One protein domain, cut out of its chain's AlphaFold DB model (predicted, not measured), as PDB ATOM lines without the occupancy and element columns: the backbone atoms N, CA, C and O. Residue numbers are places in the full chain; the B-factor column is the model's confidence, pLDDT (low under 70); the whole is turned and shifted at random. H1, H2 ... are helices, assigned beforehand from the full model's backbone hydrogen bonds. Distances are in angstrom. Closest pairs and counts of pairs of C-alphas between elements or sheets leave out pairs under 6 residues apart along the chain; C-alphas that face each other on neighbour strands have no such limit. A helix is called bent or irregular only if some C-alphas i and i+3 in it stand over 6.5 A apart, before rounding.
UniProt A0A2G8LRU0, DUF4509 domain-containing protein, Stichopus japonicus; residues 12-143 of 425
ATOM      1  N   LYS A  12      30.716 -33.188  92.657       80.94
ATOM      2  CA  LYS A  12      30.297 -32.267  93.736       80.94
ATOM      3  C   LYS A  12      31.168 -32.414  94.986       80.94
ATOM      4  O   LYS A  12      31.578 -31.417  95.565       80.94
ATOM      5  N   MET A  13      31.507 -33.652  95.347       83.38
ATOM      6  CA  MET A  13      32.405 -33.973  96.462       83.38
ATOM      7  C   MET A  13      33.810 -33.375  96.265       83.38
ATOM      8  O   MET A  13      34.332 -32.726  97.166       83.38
ATOM      9  N   ARG A  14      34.402 -33.514  95.068       82.94
ATOM     10  CA  ARG A  14      35.689 -32.869  94.733       82.94
ATOM     11  C   ARG A  14      35.613 -31.342  94.819       82.94
ATOM     12  O   ARG A  14      36.568 -30.729  95.281       82.94
ATOM     13  N   LEU A  15      34.495 -30.740  94.405       84.94
ATOM     14  CA  LEU A  15      34.285 -29.291  94.494       84.94
ATOM     15  C   LEU A  15      34.160 -28.809  95.947       84.94
ATOM     16  O   LEU A  15      34.794 -27.818  96.287       84.94
ATOM     17  N   ALA A  16      33.423 -29.520  96.809       86.06
ATOM     18  CA  ALA A  16      33.272 -29.179  98.229       86.06
ATOM     19  C   ALA A  16      34.620 -29.189  98.980       86.06
ATOM     20  O   ALA A  16      34.987 -28.212  99.639       86.06
ATOM     21  N   ILE A  17      35.400 -30.264  98.800       86.06
ATOM     22  CA  ILE A  17      36.763 -30.387  99.343       86.06
ATOM     23  C   ILE A  17      37.672 -29.292  98.746       86.06
ATOM     24  O   ILE A  17      38.432 -28.654  99.471       86.06
ATOM     25  N   GLY A  18      37.539 -29.014  97.443       86.94
ATOM     26  CA  GLY A  18      38.223 -27.918  96.749       86.94
ATOM     27  C   GLY A  18      37.996 -26.547  97.388       86.94
ATOM     28  O   GLY A  18      38.963 -25.855  97.703       86.94
ATOM     29  N   THR A  19      36.737 -26.179  97.643       86.31
ATOM     30  CA  THR A  19      36.388 -24.901  98.285       86.31
ATOM     31  C   THR A  19      36.940 -24.784  99.708       86.31
ATOM     32  O   THR A  19      37.408 -23.707 100.077       86.31
ATOM     33  N   LEU A  20      36.984 -25.878 100.480       87.00
ATOM     34  CA  LEU A  20      37.587 -25.877 101.819       87.00
ATOM     35  C   LEU A  20      39.109 -25.646 101.757       87.00
ATOM     36  O   LEU A  20      39.617 -24.739 102.415       87.00
ATOM     37  N   CYS A  21      39.832 -26.391 100.913       86.12
ATOM     38  CA  CYS A  21      41.271 -26.187 100.683       86.12
ATOM     39  C   CYS A  21      41.597 -24.751 100.231       86.12
ATOM     40  O   CYS A  21      42.588 -24.155 100.667       86.12
ATOM     41  N   GLN A  22      40.754 -24.172  99.372       85.88
ATOM     42  CA  GLN A  22      40.933 -22.809  98.877       85.88
ATOM     43  C   GLN A  22      40.649 -21.753  99.958       85.88
ATOM     44  O   GLN A  22      41.381 -20.770 100.058       85.88
ATOM     45  N   PHE A  23      39.648 -21.961 100.820       85.81
ATOM     46  CA  PHE A  23      39.400 -21.088 101.970       85.81
ATOM     47  C   PHE A  23      40.538 -21.136 103.004       85.81
ATOM     48  O   PHE A  23      40.966 -20.083 103.485       85.81
ATOM     49  N   LEU A  24      41.066 -22.325 103.317       84.31
ATOM     50  CA  LEU A  24      42.180 -22.499 104.262       84.31
ATOM     51  C   LEU A  24      43.463 -21.815 103.759       84.31
ATOM     52  O   LEU A  24      44.059 -21.011 104.480       84.31
ATOM     53  N   SER A  25      43.838 -22.032 102.496       85.56
ATOM     54  CA  SER A  25      45.027 -21.397 101.904       85.56
ATOM     55  C   SER A  25      44.894 -19.870 101.769       85.56
ATOM     56  O   SER A  25      45.833 -19.142 102.092       85.56
ATOM     57  N   LEU A  26      43.718 -19.338 101.405       81.56
ATOM     58  CA  LEU A  26      43.458 -17.887 101.456       81.56
ATOM     59  C   LEU A  26      43.489 -17.327 102.888       81.56
ATOM     60  O   LEU A  26      43.881 -16.172 103.095       81.56
ATOM     61  N   SER A  27      43.120 -18.143 103.878       78.06
ATOM     62  CA  SER A  27      43.212 -17.808 105.301       78.06
ATOM     63  C   SER A  27      44.647 -17.819 105.839       78.06
ATOM     64  O   SER A  27      44.879 -17.177 106.860       78.06
ATOM     65  N   GLY A  28      45.613 -18.406 105.124       74.38
ATOM     66  CA  GLY A  28      47.041 -18.388 105.468       74.38
ATOM     67  C   GLY A  28      47.587 -19.684 106.069       74.38
ATOM     68  O   GLY A  28      48.715 -19.673 106.546       74.38
ATOM     69  N   PHE A  29      46.807 -20.765 106.034       80.00
ATOM     70  CA  PHE A  29      47.227 -22.109 106.437       80.00
ATOM     71  C   PHE A  29      48.017 -22.805 105.320       80.00
ATOM     72  O   PHE A  29      47.909 -22.433 104.144       80.00
ATOM     73  N   SER A  30      48.771 -23.845 105.678       78.75
ATOM     74  CA  SER A  30      49.531 -24.687 104.755       78.75
ATOM     75  C   SER A  30      48.659 -25.192 103.585       78.75
ATOM     76  O   SER A  30      47.573 -25.742 103.802       78.75
ATOM     77  N   PRO A  31      49.096 -25.018 102.320       75.00
ATOM     78  CA  PRO A  31      48.257 -25.268 101.148       75.00
ATOM     79  C   PRO A  31      48.094 -26.768 100.861       75.00
ATOM     80  O   PRO A  31      48.879 -27.380 100.136       75.00
ATOM     81  N   ILE A  32      47.030 -27.362 101.400       82.00
ATOM     82  CA  ILE A  32      46.658 -28.758 101.145       82.00
ATOM     83  C   ILE A  32      45.931 -28.911  99.807       82.00
ATOM     84  O   ILE A  32      44.975 -28.195  99.506       82.00
ATOM     85  N   SER A  33      46.342 -29.914  99.028       84.81
ATOM     86  CA  SER A  33      45.616 -30.340  97.832       84.81
ATOM     87  C   SER A  33      44.341 -31.110  98.213       84.81
ATOM     88  O   SER A  33      44.398 -31.987  99.081       84.81
ATOM     89  N   PRO A  34      43.209 -30.903  97.512       83.44
ATOM     90  CA  PRO A  34      42.022 -31.749  97.651       83.44
ATOM     91  C   PRO A  34      42.307 -33.237  97.411       83.44
ATOM     92  O   PRO A  34      41.611 -34.098  97.950       83.44
ATOM     93  N   GLU A  35      43.349 -33.560  96.634       83.94
ATOM     94  CA  GLU A  35      43.767 -34.946  96.441       83.94
ATOM     95  C   GLU A  35      44.408 -35.530  97.702       83.94
ATOM     96  O   GLU A  35      44.154 -36.686  98.004       83.94
ATOM     97  N   THR A  36      45.137 -34.745  98.500       84.38
ATOM     98  CA  THR A  36      45.712 -35.189  99.783       84.38
ATOM     99  C   THR A  36      44.614 -35.619 100.763       84.38
ATOM    100  O   THR A  36      44.715 -36.676 101.380       84.38
ATOM    101  N   LEU A  37      43.505 -34.873 100.838       84.62
ATOM    102  CA  LEU A  37      42.330 -35.249 101.639       84.62
ATOM    103  C   LEU A  37      41.638 -36.514 101.090       84.62
ATOM    104  O   LEU A  37      41.225 -37.385 101.857       84.62
ATOM    105  N   ARG A  38      41.573 -36.681  99.760       85.06
ATOM    106  CA  ARG A  38      41.082 -37.925  99.138       85.06
ATOM    107  C   ARG A  38      41.998 -39.125  99.391       85.06
ATOM    108  O   ARG A  38      41.493 -40.218  99.621       85.06
ATOM    109  N   GLN A  39      43.314 -38.937  99.345       85.25
ATOM    110  CA  GLN A  39      44.322 -39.953  99.652       85.25
ATOM    111  C   GLN A  39      44.257 -40.374 101.124       85.25
ATOM    112  O   GLN A  39      44.386 -41.560 101.429       85.25
ATOM    113  N   ALA A  40      43.996 -39.422 102.025       85.25
ATOM    114  CA  ALA A  40      43.911 -39.668 103.456       85.25
ATOM    115  C   ALA A  40      42.787 -40.640 103.838       85.25
ATOM    116  O   ALA A  40      43.004 -41.504 104.689       85.25
ATOM    117  N   LYS A  41      41.642 -40.592 103.134       85.62
ATOM    118  CA  LYS A  41      40.557 -41.584 103.260       85.62
ATOM    119  C   LYS A  41      41.042 -43.031 103.055       85.62
ATOM    120  O   LYS A  41      40.467 -43.941 103.648       85.62
ATOM    121  N   PHE A  42      42.094 -43.248 102.265       83.00
ATOM    122  CA  PHE A  42      42.665 -44.564 101.947       83.00
ATOM    123  C   PHE A  42      44.004 -44.840 102.661       83.00
ATOM    124  O   PHE A  42      44.814 -45.614 102.159       83.00
ATOM    125  N   ASN A  43      44.265 -44.192 103.806       82.62
ATOM    126  CA  ASN A  43      45.457 -44.414 104.641       82.62
ATOM    127  C   ASN A  43      46.813 -44.319 103.908       82.62
ATOM    128  O   ASN A  43      47.789 -44.994 104.241       82.62
ATOM    129  N   LYS A  44      46.905 -43.435 102.908       82.50
ATOM    130  CA  LYS A  44      48.161 -43.184 102.198       82.50
ATOM    131  C   LYS A  44      49.134 -42.342 103.025       82.50
ATOM    132  O   LYS A  44      48.862 -41.185 103.336       82.50
ATOM    133  N   ARG A  45      50.341 -42.882 103.234       78.19
ATOM    134  CA  ARG A  45      51.470 -42.215 103.918       78.19
ATOM    135  C   ARG A  45      51.819 -40.836 103.333       78.19
ATOM    136  O   ARG A  45      52.180 -39.941 104.087       78.19
ATOM    137  N   GLU A  46      51.635 -40.652 102.022       82.44
ATOM    138  CA  GLU A  46      51.776 -39.369 101.303       82.44
ATOM    139  C   GLU A  46      50.987 -38.215 101.962       82.44
ATOM    140  O   GLU A  46      51.448 -37.076 101.974       82.44
ATOM    141  N   ALA A  47      49.817 -38.506 102.544       82.12
ATOM    142  CA  ALA A  47      48.929 -37.499 103.119       82.12
ATOM    143  C   ALA A  47      49.211 -37.161 104.592       82.12
ATOM    144  O   ALA A  47      48.673 -36.179 105.097       82.12
ATOM    145  N   VAL A  48      50.047 -37.942 105.285       83.06
ATOM    146  CA  VAL A  48      50.286 -37.783 106.730       83.06
ATOM    147  C   VAL A  48      50.922 -36.430 107.053       83.06
ATOM    148  O   VAL A  48      50.394 -35.697 107.885       83.06
ATOM    149  N   GLY A  49      52.027 -36.085 106.386       81.75
ATOM    150  CA  GLY A  49      52.793 -34.865 106.673       81.75
ATOM    151  C   GLY A  49      51.957 -33.583 106.567       81.75
ATOM    152  O   GLY A  49      51.828 -32.880 107.568       81.75
ATOM    153  N   PRO A  50      51.327 -33.296 105.409       84.56
ATOM    154  CA  PRO A  50      50.524 -32.086 105.239       84.56
ATOM    155  C   PRO A  50      49.348 -31.983 106.219       84.56
ATOM    156  O   PRO A  50      49.050 -30.889 106.692       84.56
ATOM    157  N   LEU A  51      48.691 -33.103 106.549       85.38
ATOM    158  CA  LEU A  51      47.581 -33.105 107.508       85.38
ATOM    159  C   LEU A  51      48.046 -32.897 108.947       85.38
ATOM    160  O   LEU A  51      47.362 -32.208 109.694       85.38
ATOM    161  N   LEU A  52      49.207 -33.437 109.329       84.25
ATOM    162  CA  LEU A  52      49.787 -33.196 110.648       84.25
ATOM    163  C   LEU A  52      50.153 -31.710 110.822       84.25
ATOM    164  O   LEU A  52      49.818 -31.123 111.847       84.25
ATOM    165  N   SER A  53      50.756 -31.087 109.802       85.94
ATOM    166  CA  SER A  53      51.052 -29.648 109.803       85.94
ATOM    167  C   SER A  53      49.786 -28.789 109.884       85.94
ATOM    168  O   SER A  53      49.729 -27.895 110.722       85.94
ATOM    169  N   LEU A  54      48.740 -29.080 109.094       85.81
ATOM    170  CA  LEU A  54      47.466 -28.353 109.208       85.81
ATOM    171  C   LEU A  54      46.825 -28.546 110.587       85.81
ATOM    172  O   LEU A  54      46.308 -27.588 111.150       85.81
ATOM    173  N   LEU A  55      46.834 -29.763 111.135       86.25
ATOM    174  CA  LEU A  55      46.236 -30.023 112.443       86.25
ATOM    175  C   LEU A  55      46.974 -29.252 113.548       86.25
ATOM    176  O   LEU A  55      46.313 -28.667 114.400       86.25
ATOM    177  N   ALA A  56      48.307 -29.157 113.484       84.00
ATOM    178  CA  ALA A  56      49.093 -28.302 114.372       84.00
ATOM    179  C   ALA A  56      48.770 -26.806 114.190       84.00
ATOM    180  O   ALA A  56      48.541 -26.118 115.180       84.00
ATOM    181  N   GLU A  57      48.687 -26.304 112.952       83.50
ATOM    182  CA  GLU A  57      48.312 -24.907 112.667       83.50
ATOM    183  C   GLU A  57      46.890 -24.565 113.144       83.50
ATOM    184  O   GLU A  57      46.654 -23.462 113.634       83.50
ATOM    185  N   LEU A  58      45.926 -25.484 113.007       84.19
ATOM    186  CA  LEU A  58      44.545 -25.288 113.469       84.19
ATOM    187  C   LEU A  58      44.445 -25.324 115.000       84.19
ATOM    188  O   LEU A  58      43.720 -24.516 115.575       84.19
ATOM    189  N   ILE A  59      45.191 -26.226 115.649       83.56
ATOM    190  CA  ILE A  59      45.313 -26.309 117.111       83.56
ATOM    191  C   ILE A  59      45.949 -25.038 117.676       83.56
ATOM    192  O   ILE A  59      45.421 -24.494 118.647       83.56
ATOM    193  N   ASP A  60      47.035 -24.557 117.063       81.62
ATOM    194  CA  ASP A  60      47.698 -23.308 117.444       81.62
ATOM    195  C   ASP A  60      46.768 -22.108 117.223       81.62
ATOM    196  O   ASP A  60      46.614 -21.283 118.118       81.62
ATOM    197  N   PHE A  61      46.040 -22.054 116.102       78.56
ATOM    198  CA  PHE A  61      45.066 -20.991 115.840       78.56
ATOM    199  C   PHE A  61      43.950 -20.895 116.900       78.56
ATOM    200  O   PHE A  61      43.479 -19.784 117.153       78.56
ATOM    201  N   SER A  62      43.527 -22.005 117.527       75.94
ATOM    202  CA  SER A  62      42.530 -21.977 118.614       75.94
ATOM    203  C   SER A  62      43.100 -22.004 120.042       75.94
ATOM    204  O   SER A  62      42.348 -21.707 120.969       75.94
ATOM    205  N   THR A  63      44.400 -22.261 120.259       71.56
ATOM    206  CA  THR A  63      45.061 -21.982 121.557       71.56
ATOM    207  C   THR A  63      45.646 -20.575 121.652       71.56
ATOM    208  O   THR A  63      45.594 -19.957 122.715       71.56
ATOM    209  N   ALA A  64      46.242 -20.067 120.575       63.69
ATOM    210  CA  ALA A  64      46.928 -18.786 120.557       63.69
ATOM    211  C   ALA A  64      45.945 -17.628 120.357       63.69
ATOM    212  O   ALA A  64      44.972 -17.706 119.606       63.69
ATOM    213  N   THR A  65      46.246 -16.483 120.965       53.19
ATOM    214  CA  THR A  65      45.491 -15.236 120.796       53.19
ATOM    215  C   THR A  65      45.793 -14.562 119.449       53.19
ATOM    216  O   THR A  65      46.315 -13.454 119.378       53.19
ATOM    217  N   GLN A  66      45.404 -15.235 118.358       56.19
ATOM    218  CA  GLN A  66      45.367 -14.721 116.979       56.19
ATOM    219  C   GLN A  66      46.740 -14.317 116.394       56.19
ATOM    220  O   GLN A  66      46.840 -13.362 115.621       56.19
ATOM    221  N   CYS A  67      47.811 -15.052 116.721       40.53
ATOM    222  CA  CYS A  67      49.138 -14.781 116.160       40.53
ATOM    223  C   CYS A  67      49.218 -15.177 114.671       40.53
ATOM    224  O   CYS A  67      48.980 -16.319 114.292       40.53
ATOM    225  N   ALA A  68      49.562 -14.225 113.800       43.12
ATOM    226  CA  ALA A  68      49.447 -14.374 112.343       43.12
ATOM    227  C   ALA A  68      50.709 -14.939 111.651       43.12
ATOM    228  O   ALA A  68      51.106 -14.455 110.588       43.12
ATOM    229  N   LYS A  69      51.364 -15.940 112.250       49.72
ATOM    230  CA  LYS A  69      52.508 -16.658 111.662       49.72
ATOM    231  C   LYS A  69      52.343 -18.150 111.918       49.72
ATOM    232  O   LYS A  69      52.227 -18.533 113.071       49.72
ATOM    233  N   SER A  70      52.407 -18.972 110.871       53.47
ATOM    234  CA  SER A  70      52.523 -20.425 111.020       53.47
ATOM    235  C   SER A  70      53.803 -20.748 111.810       53.47
ATOM    236  O   SER A  70      54.891 -20.392 111.329       53.47
ATOM    237  N   PRO A  71      53.723 -21.374 112.997       55.56
ATOM    238  CA  PRO A  71      54.911 -21.798 113.726       55.56
ATOM    239  C   PRO A  71      55.687 -22.824 112.892       55.56
ATOM    240  O   PRO A  71      55.137 -23.825 112.435       55.56
ATOM    241  N   GLN A  72      56.980 -22.573 112.680       60.00
ATOM    242  CA  GLN A  72      57.879 -23.532 112.034       60.00
ATOM    243  C   GLN A  72      58.316 -24.586 113.055       60.00
ATOM    244  O   GLN A  72      59.468 -24.604 113.480       60.00
ATOM    245  N   PHE A  73      57.366 -25.424 113.472       63.34
ATOM    246  CA  PHE A  73      57.640 -26.569 114.330       63.34
ATOM    247  C   PHE A  73      58.557 -27.569 113.620       63.34
ATOM    248  O   PHE A  73      58.371 -27.880 112.438       63.34
ATOM    249  N   ASN A  74      59.495 -28.151 114.362       74.38
ATOM    250  CA  ASN A  74      60.131 -29.395 113.947       74.38
ATOM    251  C   ASN A  74      59.081 -30.517 113.868       74.38
ATOM    252  O   ASN A  74      57.998 -30.441 114.451       74.38
ATOM    253  N   ARG A  75      59.386 -31.600 113.147       71.25
ATOM    254  CA  ARG A  75      58.443 -32.722 112.976       71.25
ATOM    255  C   ARG A  75      57.994 -33.326 114.315       71.25
ATOM    256  O   ARG A  75      56.828 -33.680 114.462       71.25
ATOM    257  N   GLU A  76      58.913 -33.399 115.267       76.38
ATOM    258  CA  GLU A  76      58.726 -33.970 116.605       76.38
ATOM    259  C   GLU A  76      57.846 -33.052 117.469       76.38
ATOM    260  O   GLU A  76      56.816 -33.472 117.997       76.38
ATOM    261  N   GLU A  77      58.157 -31.752 117.477       75.25
ATOM    262  CA  GLU A  77      57.318 -30.697 118.062       75.25
ATOM    263  C   GLU A  77      55.900 -30.702 117.467       75.25
ATOM    264  O   GLU A  77      54.927 -30.561 118.200       75.25
ATOM    265  N   THR A  78      55.762 -30.926 116.154       79.25
ATOM    266  CA  THR A  78      54.456 -31.004 115.477       79.25
ATOM    267  C   THR A  78      53.629 -32.178 116.012       79.25
ATOM    268  O   THR A  78      52.443 -32.012 116.295       79.25
ATOM    269  N   VAL A  79      54.240 -33.359 116.194       81.31
ATOM    270  CA  VAL A  79      53.573 -34.525 116.807       81.31
ATOM    271  C   VAL A  79      53.180 -34.218 118.254       81.31
ATOM    272  O   VAL A  79      52.040 -34.480 118.634       81.31
ATOM    273  N   TYR A  80      54.068 -33.606 119.041       81.38
ATOM    274  CA  TYR A  80      53.796 -33.249 120.435       81.38
ATOM    275  C   TYR A  80      52.668 -32.211 120.586       81.38
ATOM    276  O   TYR A  80      51.778 -32.384 121.422       81.38
ATOM    277  N   VAL A  81      52.652 -31.159 119.761       81.81
ATOM    278  CA  VAL A  81      51.599 -30.124 119.739       81.81
ATOM    279  C   VAL A  81      50.255 -30.718 119.313       81.81
ATOM    280  O   VAL A  81      49.236 -30.427 119.936       81.81
ATOM    281  N   VAL A  82      50.237 -31.607 118.315       84.56
ATOM    282  CA  VAL A  82      49.013 -32.320 117.913       84.56
ATOM    283  C   VAL A  82      48.522 -33.254 119.022       84.56
ATOM    284  O   VAL A  82      47.335 -33.247 119.341       84.56
ATOM    285  N   HIS A  83      49.415 -34.024 119.649       84.12
ATOM    286  CA  HIS A  83      49.062 -34.946 120.728       84.12
ATOM    287  C   HIS A  83      48.492 -34.200 121.945       84.12
ATOM    288  O   HIS A  83      47.367 -34.461 122.371       84.12
ATOM    289  N   SER A  84      49.244 -33.236 122.484       80.12
ATOM    290  CA  SER A  84      48.837 -32.438 123.650       80.12
ATOM    291  C   SER A  84      47.610 -31.563 123.365       80.12
ATOM    292  O   SER A  84      46.710 -31.477 124.202       80.12
ATOM    293  N   GLY A  85      47.527 -30.968 122.172       81.75
ATOM    294  CA  GLY A  85      46.421 -30.113 121.751       81.75
ATOM    295  C   GLY A  85      45.102 -30.852 121.525       81.75
ATOM    296  O   GLY A  85      44.052 -30.304 121.854       81.75
ATOM    297  N   MET A  86      45.122 -32.087 121.013       84.50
ATOM    298  CA  MET A  86      43.908 -32.913 120.894       84.50
ATOM    299  C   MET A  86      43.502 -33.539 122.235       84.50
ATOM    300  O   MET A  86      42.306 -33.668 122.514       84.50
ATOM    301  N   LEU A  87      44.477 -33.861 123.094       82.44
ATOM    302  CA  LEU A  87      44.228 -34.378 124.439       82.44
ATOM    303  C   LEU A  87      43.565 -33.326 125.342       82.44
ATOM    304  O   LEU A  87      42.557 -33.626 125.978       82.44
ATOM    305  N   SER A  88      44.047 -32.076 125.341       80.62
ATOM    306  CA  SER A  88      43.418 -30.970 126.091       80.62
ATOM    307  C   SER A  88      42.006 -30.627 125.592       80.62
ATOM    308  O   SER A  88      41.171 -30.131 126.348       80.62
ATOM    309  N   ARG A  89      41.707 -30.965 124.334       79.50
ATOM    310  CA  ARG A  89      40.380 -30.864 123.704       79.50
ATOM    311  C   ARG A  89      39.497 -32.099 123.920       79.50
ATOM    312  O   ARG A  89      38.386 -32.142 123.405       79.50
ATOM    313  N   HIS A  90      39.945 -33.074 124.714       79.75
ATOM    314  CA  HIS A  90      39.193 -34.283 125.070       79.75
ATOM    315  C   HIS A  90      38.770 -35.136 123.857       79.75
ATOM    316  O   HIS A  90      37.713 -35.769 123.858       79.75
ATOM    317  N   PHE A  91      39.596 -35.193 122.809       80.44
ATOM    318  CA  PHE A  91      39.363 -36.094 121.679       80.44
ATOM    319  C   PHE A  91      39.644 -37.545 122.099       80.44
ATOM    320  O   PHE A  91      40.782 -37.891 122.386       80.44
ATOM    321  N   GLN A  92      38.624 -38.408 122.160       74.94
ATOM    322  CA  GLN A  92      38.701 -39.724 122.832       74.94
ATOM    323  C   GLN A  92      39.003 -40.931 121.913       74.94
ATOM    324  O   GLN A  92      38.865 -42.086 122.323       74.94
ATOM    325  N   ARG A  93      39.421 -40.724 120.657       77.12
ATOM    326  CA  ARG A  93      39.724 -41.840 119.738       77.12
ATOM    327  C   ARG A  93      41.032 -42.548 120.118       77.12
ATOM    328  O   ARG A  93      42.102 -42.114 119.707       77.12
ATOM    329  N   ARG A  94      40.944 -43.696 120.815       73.75
ATOM    330  CA  ARG A  94      42.097 -44.573 121.153       73.75
ATOM    331  C   ARG A  94      43.042 -44.795 119.949       73.75
ATOM    332  O   ARG A  94      44.253 -44.681 120.095       73.75
ATOM    333  N   GLN A  95      42.496 -45.044 118.751       73.62
ATOM    334  CA  GLN A  95      43.292 -45.292 117.537       73.62
ATOM    335  C   GLN A  95      44.095 -44.078 117.039       73.62
ATOM    336  O   GLN A  95      45.149 -44.281 116.449       73.62
ATOM    337  N   PHE A  96      43.666 -42.841 117.307       81.50
ATOM    338  CA  PHE A  96      44.416 -41.635 116.935       81.50
ATOM    339  C   PHE A  96      45.747 -41.554 117.693       81.50
ATOM    340  O   PHE A  96      46.793 -41.412 117.064       81.50
ATOM    341  N   TYR A  97      45.719 -41.743 119.017       78.19
ATOM    342  CA  TYR A  97      46.922 -41.737 119.857       78.19
ATOM    343  C   TYR A  97      47.816 -42.953 119.593       78.19
ATOM    344  O   TYR A  97      49.017 -42.791 119.426       78.19
ATOM    345  N   LEU A  98      47.240 -44.152 119.429       74.44
ATOM    346  CA  LEU A  98      48.000 -45.347 119.023       74.44
ATOM    347  C   LEU A  98      48.644 -45.207 117.630       74.44
ATOM    348  O   LEU A  98      49.642 -45.859 117.341       74.44
ATOM    349  N   CYS A  99      48.086 -44.362 116.758       73.31
ATOM    350  CA  CYS A  99      48.682 -44.035 115.466       73.31
ATOM    351  C   CYS A  99      49.678 -42.873 115.523       73.31
ATOM    352  O   CYS A  99      50.311 -42.637 114.497       73.31
ATOM    353  N   LEU A 100      49.799 -42.143 116.638       75.06
ATOM    354  CA  LEU A 100      50.693 -40.998 116.845       75.06
ATOM    355  C   LEU A 100      51.832 -41.390 117.786       75.06
ATOM    356  O   LEU A 100      51.833 -41.069 118.971       75.06
ATOM    357  N   ASP A 101      52.821 -42.073 117.220       70.12
ATOM    358  CA  ASP A 101      54.054 -42.397 117.925       70.12
ATOM    359  C   ASP A 101      54.851 -41.104 118.184       70.12
ATOM    360  O   ASP A 101      55.323 -40.466 117.236       70.12
ATOM    361  N   ILE A 102      54.934 -40.702 119.458       62.44
ATOM    362  CA  ILE A 102      55.671 -39.515 119.917       62.44
ATOM    363  C   ILE A 102      57.177 -39.760 119.770       62.44
ATOM    364  O   ILE A 102      57.880 -38.931 119.189       62.44
ATOM    365  N   ASP A 103      57.648 -40.923 120.224       61.16
ATOM    366  CA  ASP A 103      59.068 -41.263 120.344       61.16
ATOM    367  C   ASP A 103      59.732 -41.448 118.969       61.16
ATOM    368  O   ASP A 103      60.842 -40.972 118.743       61.16
ATOM    369  N   ASN A 104      59.036 -42.072 118.011       57.50
ATOM    370  CA  ASN A 104      59.491 -42.185 116.618       57.50
ATOM    371  C   ASN A 104      58.994 -41.037 115.717       57.50
ATOM    372  O   ASN A 104      59.345 -40.978 114.535       57.50
ATOM    373  N   SER A 105      58.153 -40.131 116.231       60.69
ATOM    374  CA  SER A 105      57.569 -39.001 115.485       60.69
ATOM    375  C   SER A 105      56.958 -39.407 114.128       60.69
ATOM    376  O   SER A 105      57.100 -38.751 113.080       60.69
ATOM    377  N   THR A 106      56.260 -40.543 114.139       57.97
ATOM    378  CA  THR A 106      55.640 -41.178 112.972       57.97
ATOM    379  C   THR A 106      54.157 -41.383 113.196       57.97
ATOM    380  O   THR A 106      53.749 -42.273 113.940       57.97
ATOM    381  N   CYS A 107      53.338 -40.615 112.472       65.56
ATOM    382  CA  CYS A 107      51.926 -40.937 112.364       65.56
ATOM    383  C   CYS A 107      51.686 -41.984 111.262       65.56
ATOM    384  O   CYS A 107      52.109 -41.803 110.118       65.56
ATOM    385  N   HIS A 108      51.011 -43.081 111.603       67.81
ATOM    386  CA  HIS A 108      50.798 -44.214 110.693       67.81
ATOM    387  C   HIS A 108      49.437 -44.202 109.972       67.81
ATOM    388  O   HIS A 108      49.290 -44.877 108.953       67.81
ATOM    389  N   SER A 109      48.468 -43.406 110.445       80.88
ATOM    390  CA  SER A 109      47.105 -43.323 109.898       80.88
ATOM    391  C   SER A 109      46.758 -41.897 109.473       80.88
ATOM    392  O   SER A 109      46.416 -41.044 110.292       80.88
ATOM    393  N   SER A 110      46.785 -41.631 108.164       85.44
ATOM    394  CA  SER A 110      46.284 -40.360 107.624       85.44
ATOM    395  C   SER A 110      44.767 -40.212 107.785       85.44
ATOM    396  O   SER A 110      44.265 -39.090 107.745       85.44
ATOM    397  N   ARG A 111      44.023 -41.319 107.951       86.50
ATOM    398  CA  ARG A 111      42.574 -41.278 108.173       86.50
ATOM    399  C   ARG A 111      42.233 -40.755 109.566       86.50
ATOM    400  O   ARG A 111      41.350 -39.910 109.664       86.50
ATOM    401  N   GLU A 112      42.965 -41.160 110.605       85.00
ATOM    402  CA  GLU A 112      42.735 -40.621 111.954       85.00
ATOM    403  C   GLU A 112      43.065 -39.121 112.024       85.00
ATOM    404  O   GLU A 112      42.307 -38.367 112.630       85.00
ATOM    405  N   LEU A 113      44.112 -38.654 111.325       85.94
ATOM    406  CA  LEU A 113      44.389 -37.216 111.177       85.94
ATOM    407  C   LEU A 113      43.246 -36.475 110.457       85.94
ATOM    408  O   LEU A 113      42.822 -35.412 110.904       85.94
ATOM    409  N   LEU A 114      42.710 -37.039 109.369       89.31
ATOM    410  CA  LEU A 114      41.562 -36.473 108.647       89.31
ATOM    411  C   LEU A 114      40.303 -36.396 109.531       89.31
ATOM    412  O   LEU A 114      39.589 -35.395 109.494       89.31
ATOM    413  N   ILE A 115      40.036 -37.427 110.336       86.88
ATOM    414  CA  ILE A 115      38.891 -37.457 111.256       86.88
ATOM    415  C   ILE A 115      39.090 -36.465 112.410       86.88
ATOM    416  O   ILE A 115      38.137 -35.778 112.768       86.88
ATOM    417  N   ALA A 116      40.308 -36.313 112.937       87.38
ATOM    418  CA  ALA A 116      40.639 -35.283 113.922       87.38
ATOM    419  C   ALA A 116      40.416 -33.860 113.379       87.38
ATOM    420  O   ALA A 116      39.771 -33.054 114.043       87.38
ATOM    421  N   ILE A 117      40.855 -33.569 112.147       87.62
ATOM    422  CA  ILE A 117      40.604 -32.280 111.474       87.62
ATOM    423  C   ILE A 117      39.097 -32.047 111.279       87.62
ATOM    424  O   ILE A 117      38.598 -30.962 111.573       87.62
ATOM    425  N   GLY A 118      38.352 -33.057 110.816       87.00
ATOM    426  CA  GLY A 118      36.900 -32.960 110.643       87.00
ATOM    427  C   GLY A 118      36.155 -32.729 111.961       87.00
ATOM    428  O   GLY A 118      35.261 -31.890 112.022       87.00
ATOM    429  N   TRP A 119      36.565 -33.418 113.030       89.00
ATOM    430  CA  TRP A 119      36.048 -33.207 114.382       89.00
ATOM    431  C   TRP A 119      36.318 -31.777 114.863       89.00
ATOM    432  O   TRP A 119      35.379 -31.094 115.253       89.00
ATOM    433  N   LEU A 120      37.560 -31.298 114.746       84.88
ATOM    434  CA  LEU A 120      37.996 -29.968 115.190       84.88
ATOM    435  C   LEU A 120      37.240 -28.832 114.468       84.88
ATOM    436  O   LEU A 120      36.810 -27.861 115.092       84.88
ATOM    437  N   ILE A 121      37.017 -28.975 113.155       84.62
ATOM    438  CA  ILE A 121      36.195 -28.048 112.360       84.62
ATOM    439  C   ILE A 121      34.741 -28.025 112.864       84.62
ATOM    440  O   ILE A 121      34.136 -26.952 112.931       84.62
ATOM    441  N   CYS A 122      34.189 -29.189 113.227       84.06
ATOM    442  CA  CYS A 122      32.817 -29.327 113.712       84.06
ATOM    443  C   CYS A 122      32.623 -28.784 115.138       84.06
ATOM    444  O   CYS A 122      31.607 -28.144 115.406       84.06
ATOM    445  N   THR A 123      33.559 -29.042 116.058       78.62
ATOM    446  CA  THR A 123      33.399 -28.725 117.489       78.62
ATOM    447  C   THR A 123      33.773 -27.290 117.833       78.62
ATOM    448  O   THR A 123      33.011 -26.613 118.520       78.62
ATOM    449  N   GLU A 124      34.905 -26.787 117.339       73.44
ATOM    450  CA  GLU A 124      35.411 -25.461 117.728       73.44
ATOM    451  C   GLU A 124      34.871 -24.325 116.842       73.44
ATOM    452  O   GLU A 124      35.123 -23.147 117.098       73.44
ATOM    453  N   SER A 125      34.081 -24.641 115.809       75.81
ATOM    454  CA  SER A 125      33.513 -23.680 114.845       75.81
ATOM    455  C   SER A 125      34.563 -22.817 114.118       75.81
ATOM    456  O   SER A 125      34.265 -21.710 113.662       75.81
ATOM    457  N   LEU A 126      35.796 -23.327 113.994       76.06
ATOM    458  CA  LEU A 126      37.000 -22.577 113.603       76.06
ATOM    459  C   LEU A 126      36.822 -21.708 112.363       76.06
ATOM    460  O   LEU A 126      37.219 -20.548 112.360       76.06
ATOM    461  N   LEU A 127      36.159 -22.230 111.332       78.75
ATOM    462  CA  LEU A 127      35.949 -21.520 110.069       78.75
ATOM    463  C   LEU A 127      35.148 -20.214 110.260       78.75
ATOM    464  O   LEU A 127      35.346 -19.271 109.499       78.75
ATOM    465  N   LYS A 128      34.309 -20.121 111.306       80.69
ATOM    466  CA  LYS A 128      33.606 -18.896 111.727       80.69
ATOM    467  C   LYS A 128      34.516 -17.984 112.561       80.69
ATOM    468  O   LYS A 128      34.567 -16.783 112.308       80.69
ATOM    469  N   GLN A 129      35.293 -18.537 113.497       77.75
ATOM    470  CA  GLN A 129      36.287 -17.774 114.273       77.75
ATOM    471  C   GLN A 129      37.339 -17.100 113.362       77.75
ATOM    472  O   GLN A 129      37.676 -15.933 113.557       77.75
ATOM    473  N   MET A 130      37.771 -17.796 112.305       74.19
ATOM    474  CA  MET A 130      38.671 -17.322 111.242       74.19
ATOM    475  C   MET A 130      38.106 -16.165 110.400       74.19
ATOM    476  O   MET A 130      38.858 -15.518 109.666       74.19
ATOM    477  N   LEU A 131      36.799 -15.893 110.444       75.31
ATOM    478  CA  LEU A 131      36.211 -14.693 109.837       75.31
ATOM    479  C   LEU A 131      36.395 -13.515 110.791       75.31
ATOM    480  O   LEU A 131      37.089 -12.553 110.457       75.31
ATOM    481  N   PHE A 132      35.852 -13.645 112.003       69.06
ATOM    482  CA  PHE A 132      35.812 -12.577 112.997       69.06
ATOM    483  C   PHE A 132      37.206 -12.103 113.436       69.06
ATOM    484  O   PHE A 132      37.402 -10.900 113.599       69.06
ATOM    485  N   SER A 133      38.200 -12.998 113.539       64.56
ATOM    486  CA  SER A 133      39.595 -12.633 113.860       64.56
ATOM    487  C   SER A 133      40.285 -11.780 112.785       64.56
ATOM    488  O   SER A 133      41.277 -11.105 113.065       64.56
ATOM    489  N   LYS A 134      39.771 -11.778 111.548       61.34
ATOM    490  CA  LYS A 134      40.316 -11.012 110.414       61.34
ATOM    491  C   LYS A 134      39.499  -9.781 110.048       61.34
ATOM    492  O   LYS A 134      40.067  -8.787 109.599       61.34
ATOM    493  N   GLU A 135      38.199  -9.777 110.325       52.12
ATOM    494  CA  GLU A 135      37.384  -8.559 110.258       52.12
ATOM    495  C   GLU A 135      37.879  -7.492 111.251       52.12
ATOM    496  O   GLU A 135      37.939  -6.304 110.915       52.12
ATOM    497  N   THR A 136      38.317  -7.906 112.444       46.03
ATOM    498  CA  THR A 136      38.950  -7.025 113.439       46.03
ATOM    499  C   THR A 136      40.363  -6.586 113.044       46.03
ATOM    500  O   THR A 136      40.707  -5.424 113.242       46.03
ATOM    501  N   SER A 137      41.181  -7.470 112.464       46.88
ATOM    502  CA  SER A 137      42.619  -7.218 112.261       46.88
ATOM    503  C   SER A 137      43.025  -6.750 110.857       46.88
ATOM    504  O   SER A 137      44.101  -6.178 110.715       46.88
ATOM    505  N   SER A 138      42.190  -6.916 109.823       47.31
ATOM    506  CA  SER A 138      42.519  -6.496 108.445       47.31
ATOM    507  C   SER A 138      41.648  -5.364 107.896       47.31
ATOM    508  O   SER A 138      42.110  -4.629 107.024       47.31
ATOM    509  N   LEU A 139      40.408  -5.208 108.378       47.38
ATOM    510  CA  LEU A 139      39.483  -4.152 107.925       47.38
ATOM    511  C   LEU A 139      39.283  -3.038 108.960       47.38
ATOM    512  O   LEU A 139      38.940  -1.918 108.588       47.38
ATOM    513  N   ARG A 140      39.540  -3.307 110.248       43.31
ATOM    514  CA  ARG A 140      39.614  -2.266 111.291       43.31
ATOM    515  C   ARG A 140      41.041  -1.853 111.655       43.31
ATOM    516  O   ARG A 140      41.185  -0.864 112.369       43.31
ATOM    517  N   SER A 141      42.077  -2.523 111.129       37.50
ATOM    518  CA  SER A 141      43.475  -2.099 111.308       37.50
ATOM    519  C   SER A 141      43.841  -0.900 110.424       37.50
ATOM    520  O   SER A 141      44.691  -0.938 109.534       37.50
ATOM    521  N   PHE A 142      43.240   0.232 110.770       40.88
ATOM    522  CA  PHE A 142      44.054   1.416 110.984       40.88
ATOM    523  C   PHE A 142      45.072   1.105 112.095       40.88
ATOM    524  O   PHE A 142      44.794   0.262 112.954       40.88
ATOM    525  N   PRO A 143      46.238   1.764 112.137       37.44
ATOM    526  CA  PRO A 143      47.049   1.743 113.338       37.44
ATOM    527  C   PRO A 143      46.286   2.482 114.444       37.44
ATOM    528  O   PRO A 143      46.439   3.688 114.616       37.44
TER     529      PRO A 143
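AT A GLANCE: This is residues 12 to 143 of the 425 residues of the protein "DUF4509 domain-containing protein" of Stichopus japonicus (UniProt A0A2G8LRU0). Two helices side by side, H3 and H6, form the core; H4 crosses H3, short H2 packs on H3 and H6 near their first residues, and H5 packs on H6. H1 packs on H2, while H7 runs outward as an arm, and residues 138 to 143, of which 138 and 139 belong to H7, stick out. The printed part has 132 residues with seven named helices, H1 to H7 in chain order, and no named strand; its class is all helix. It is compact, with a radius of gyration of the C-alphas of 14.9 A and spans of 47 by 35 by 25 A.

HOW THE PARTS SIT: H3, residues 45 to 63, touches H6, residues 110 to 123, at a shallow tilt of 25 degrees, the same way; their closest C-alphas, of Val 48 and Ser 110, are 4.8 A apart. With residues 52 to 59 alone, H3 touches H4, residues 75 to 88, at a steep tilt of 54 degrees; the closest C-alphas, of Ala 56 and Val 82, are 5.4 A apart. H2, residues 34 to 40, touches H3 about perpendicular at 74 degrees, closest at the C-alphas of Thr 36 and Ala 47, 5.2 A. H1, residues 12 to 27, touches H2, with the C-alphas of Gly 18 and Pro 34 closest at 5.5 A. H5, residues 94 to 98, touches H6, with the C-alphas of Phe 96 and Glu 112 closest at 5.4 A. H7, residues 126 to 139, touches no helix. Every O i to N i+4 pair is within hydrogen-bond range in H1, H2, H4, H5 and H6, against 13 of 15 in H3 and 6 of 10 in H7.

IN THESE COORDINATES: H3 is 27.6 A long and irregular, with C-alphas 46 and 49 7.1 A apart. H1, 22.6 A, begins at C-alpha 12 (30.297, -32.267, 93.736); H7, 19.4 A, ends at C-alpha 139 (39.483, -4.152, 107.925). H4 and H6 each measure 20.0 A.

THE WHOLE: The C-alphas farthest apart, of Phe 42 and Pro 143, are 47.9 A apart. The printed part has no cut; the links H3 to H4 and H5 to H6 are long. Residues 64 to 73, 102 to 108 and 132 to 143 have pLDDT under 70.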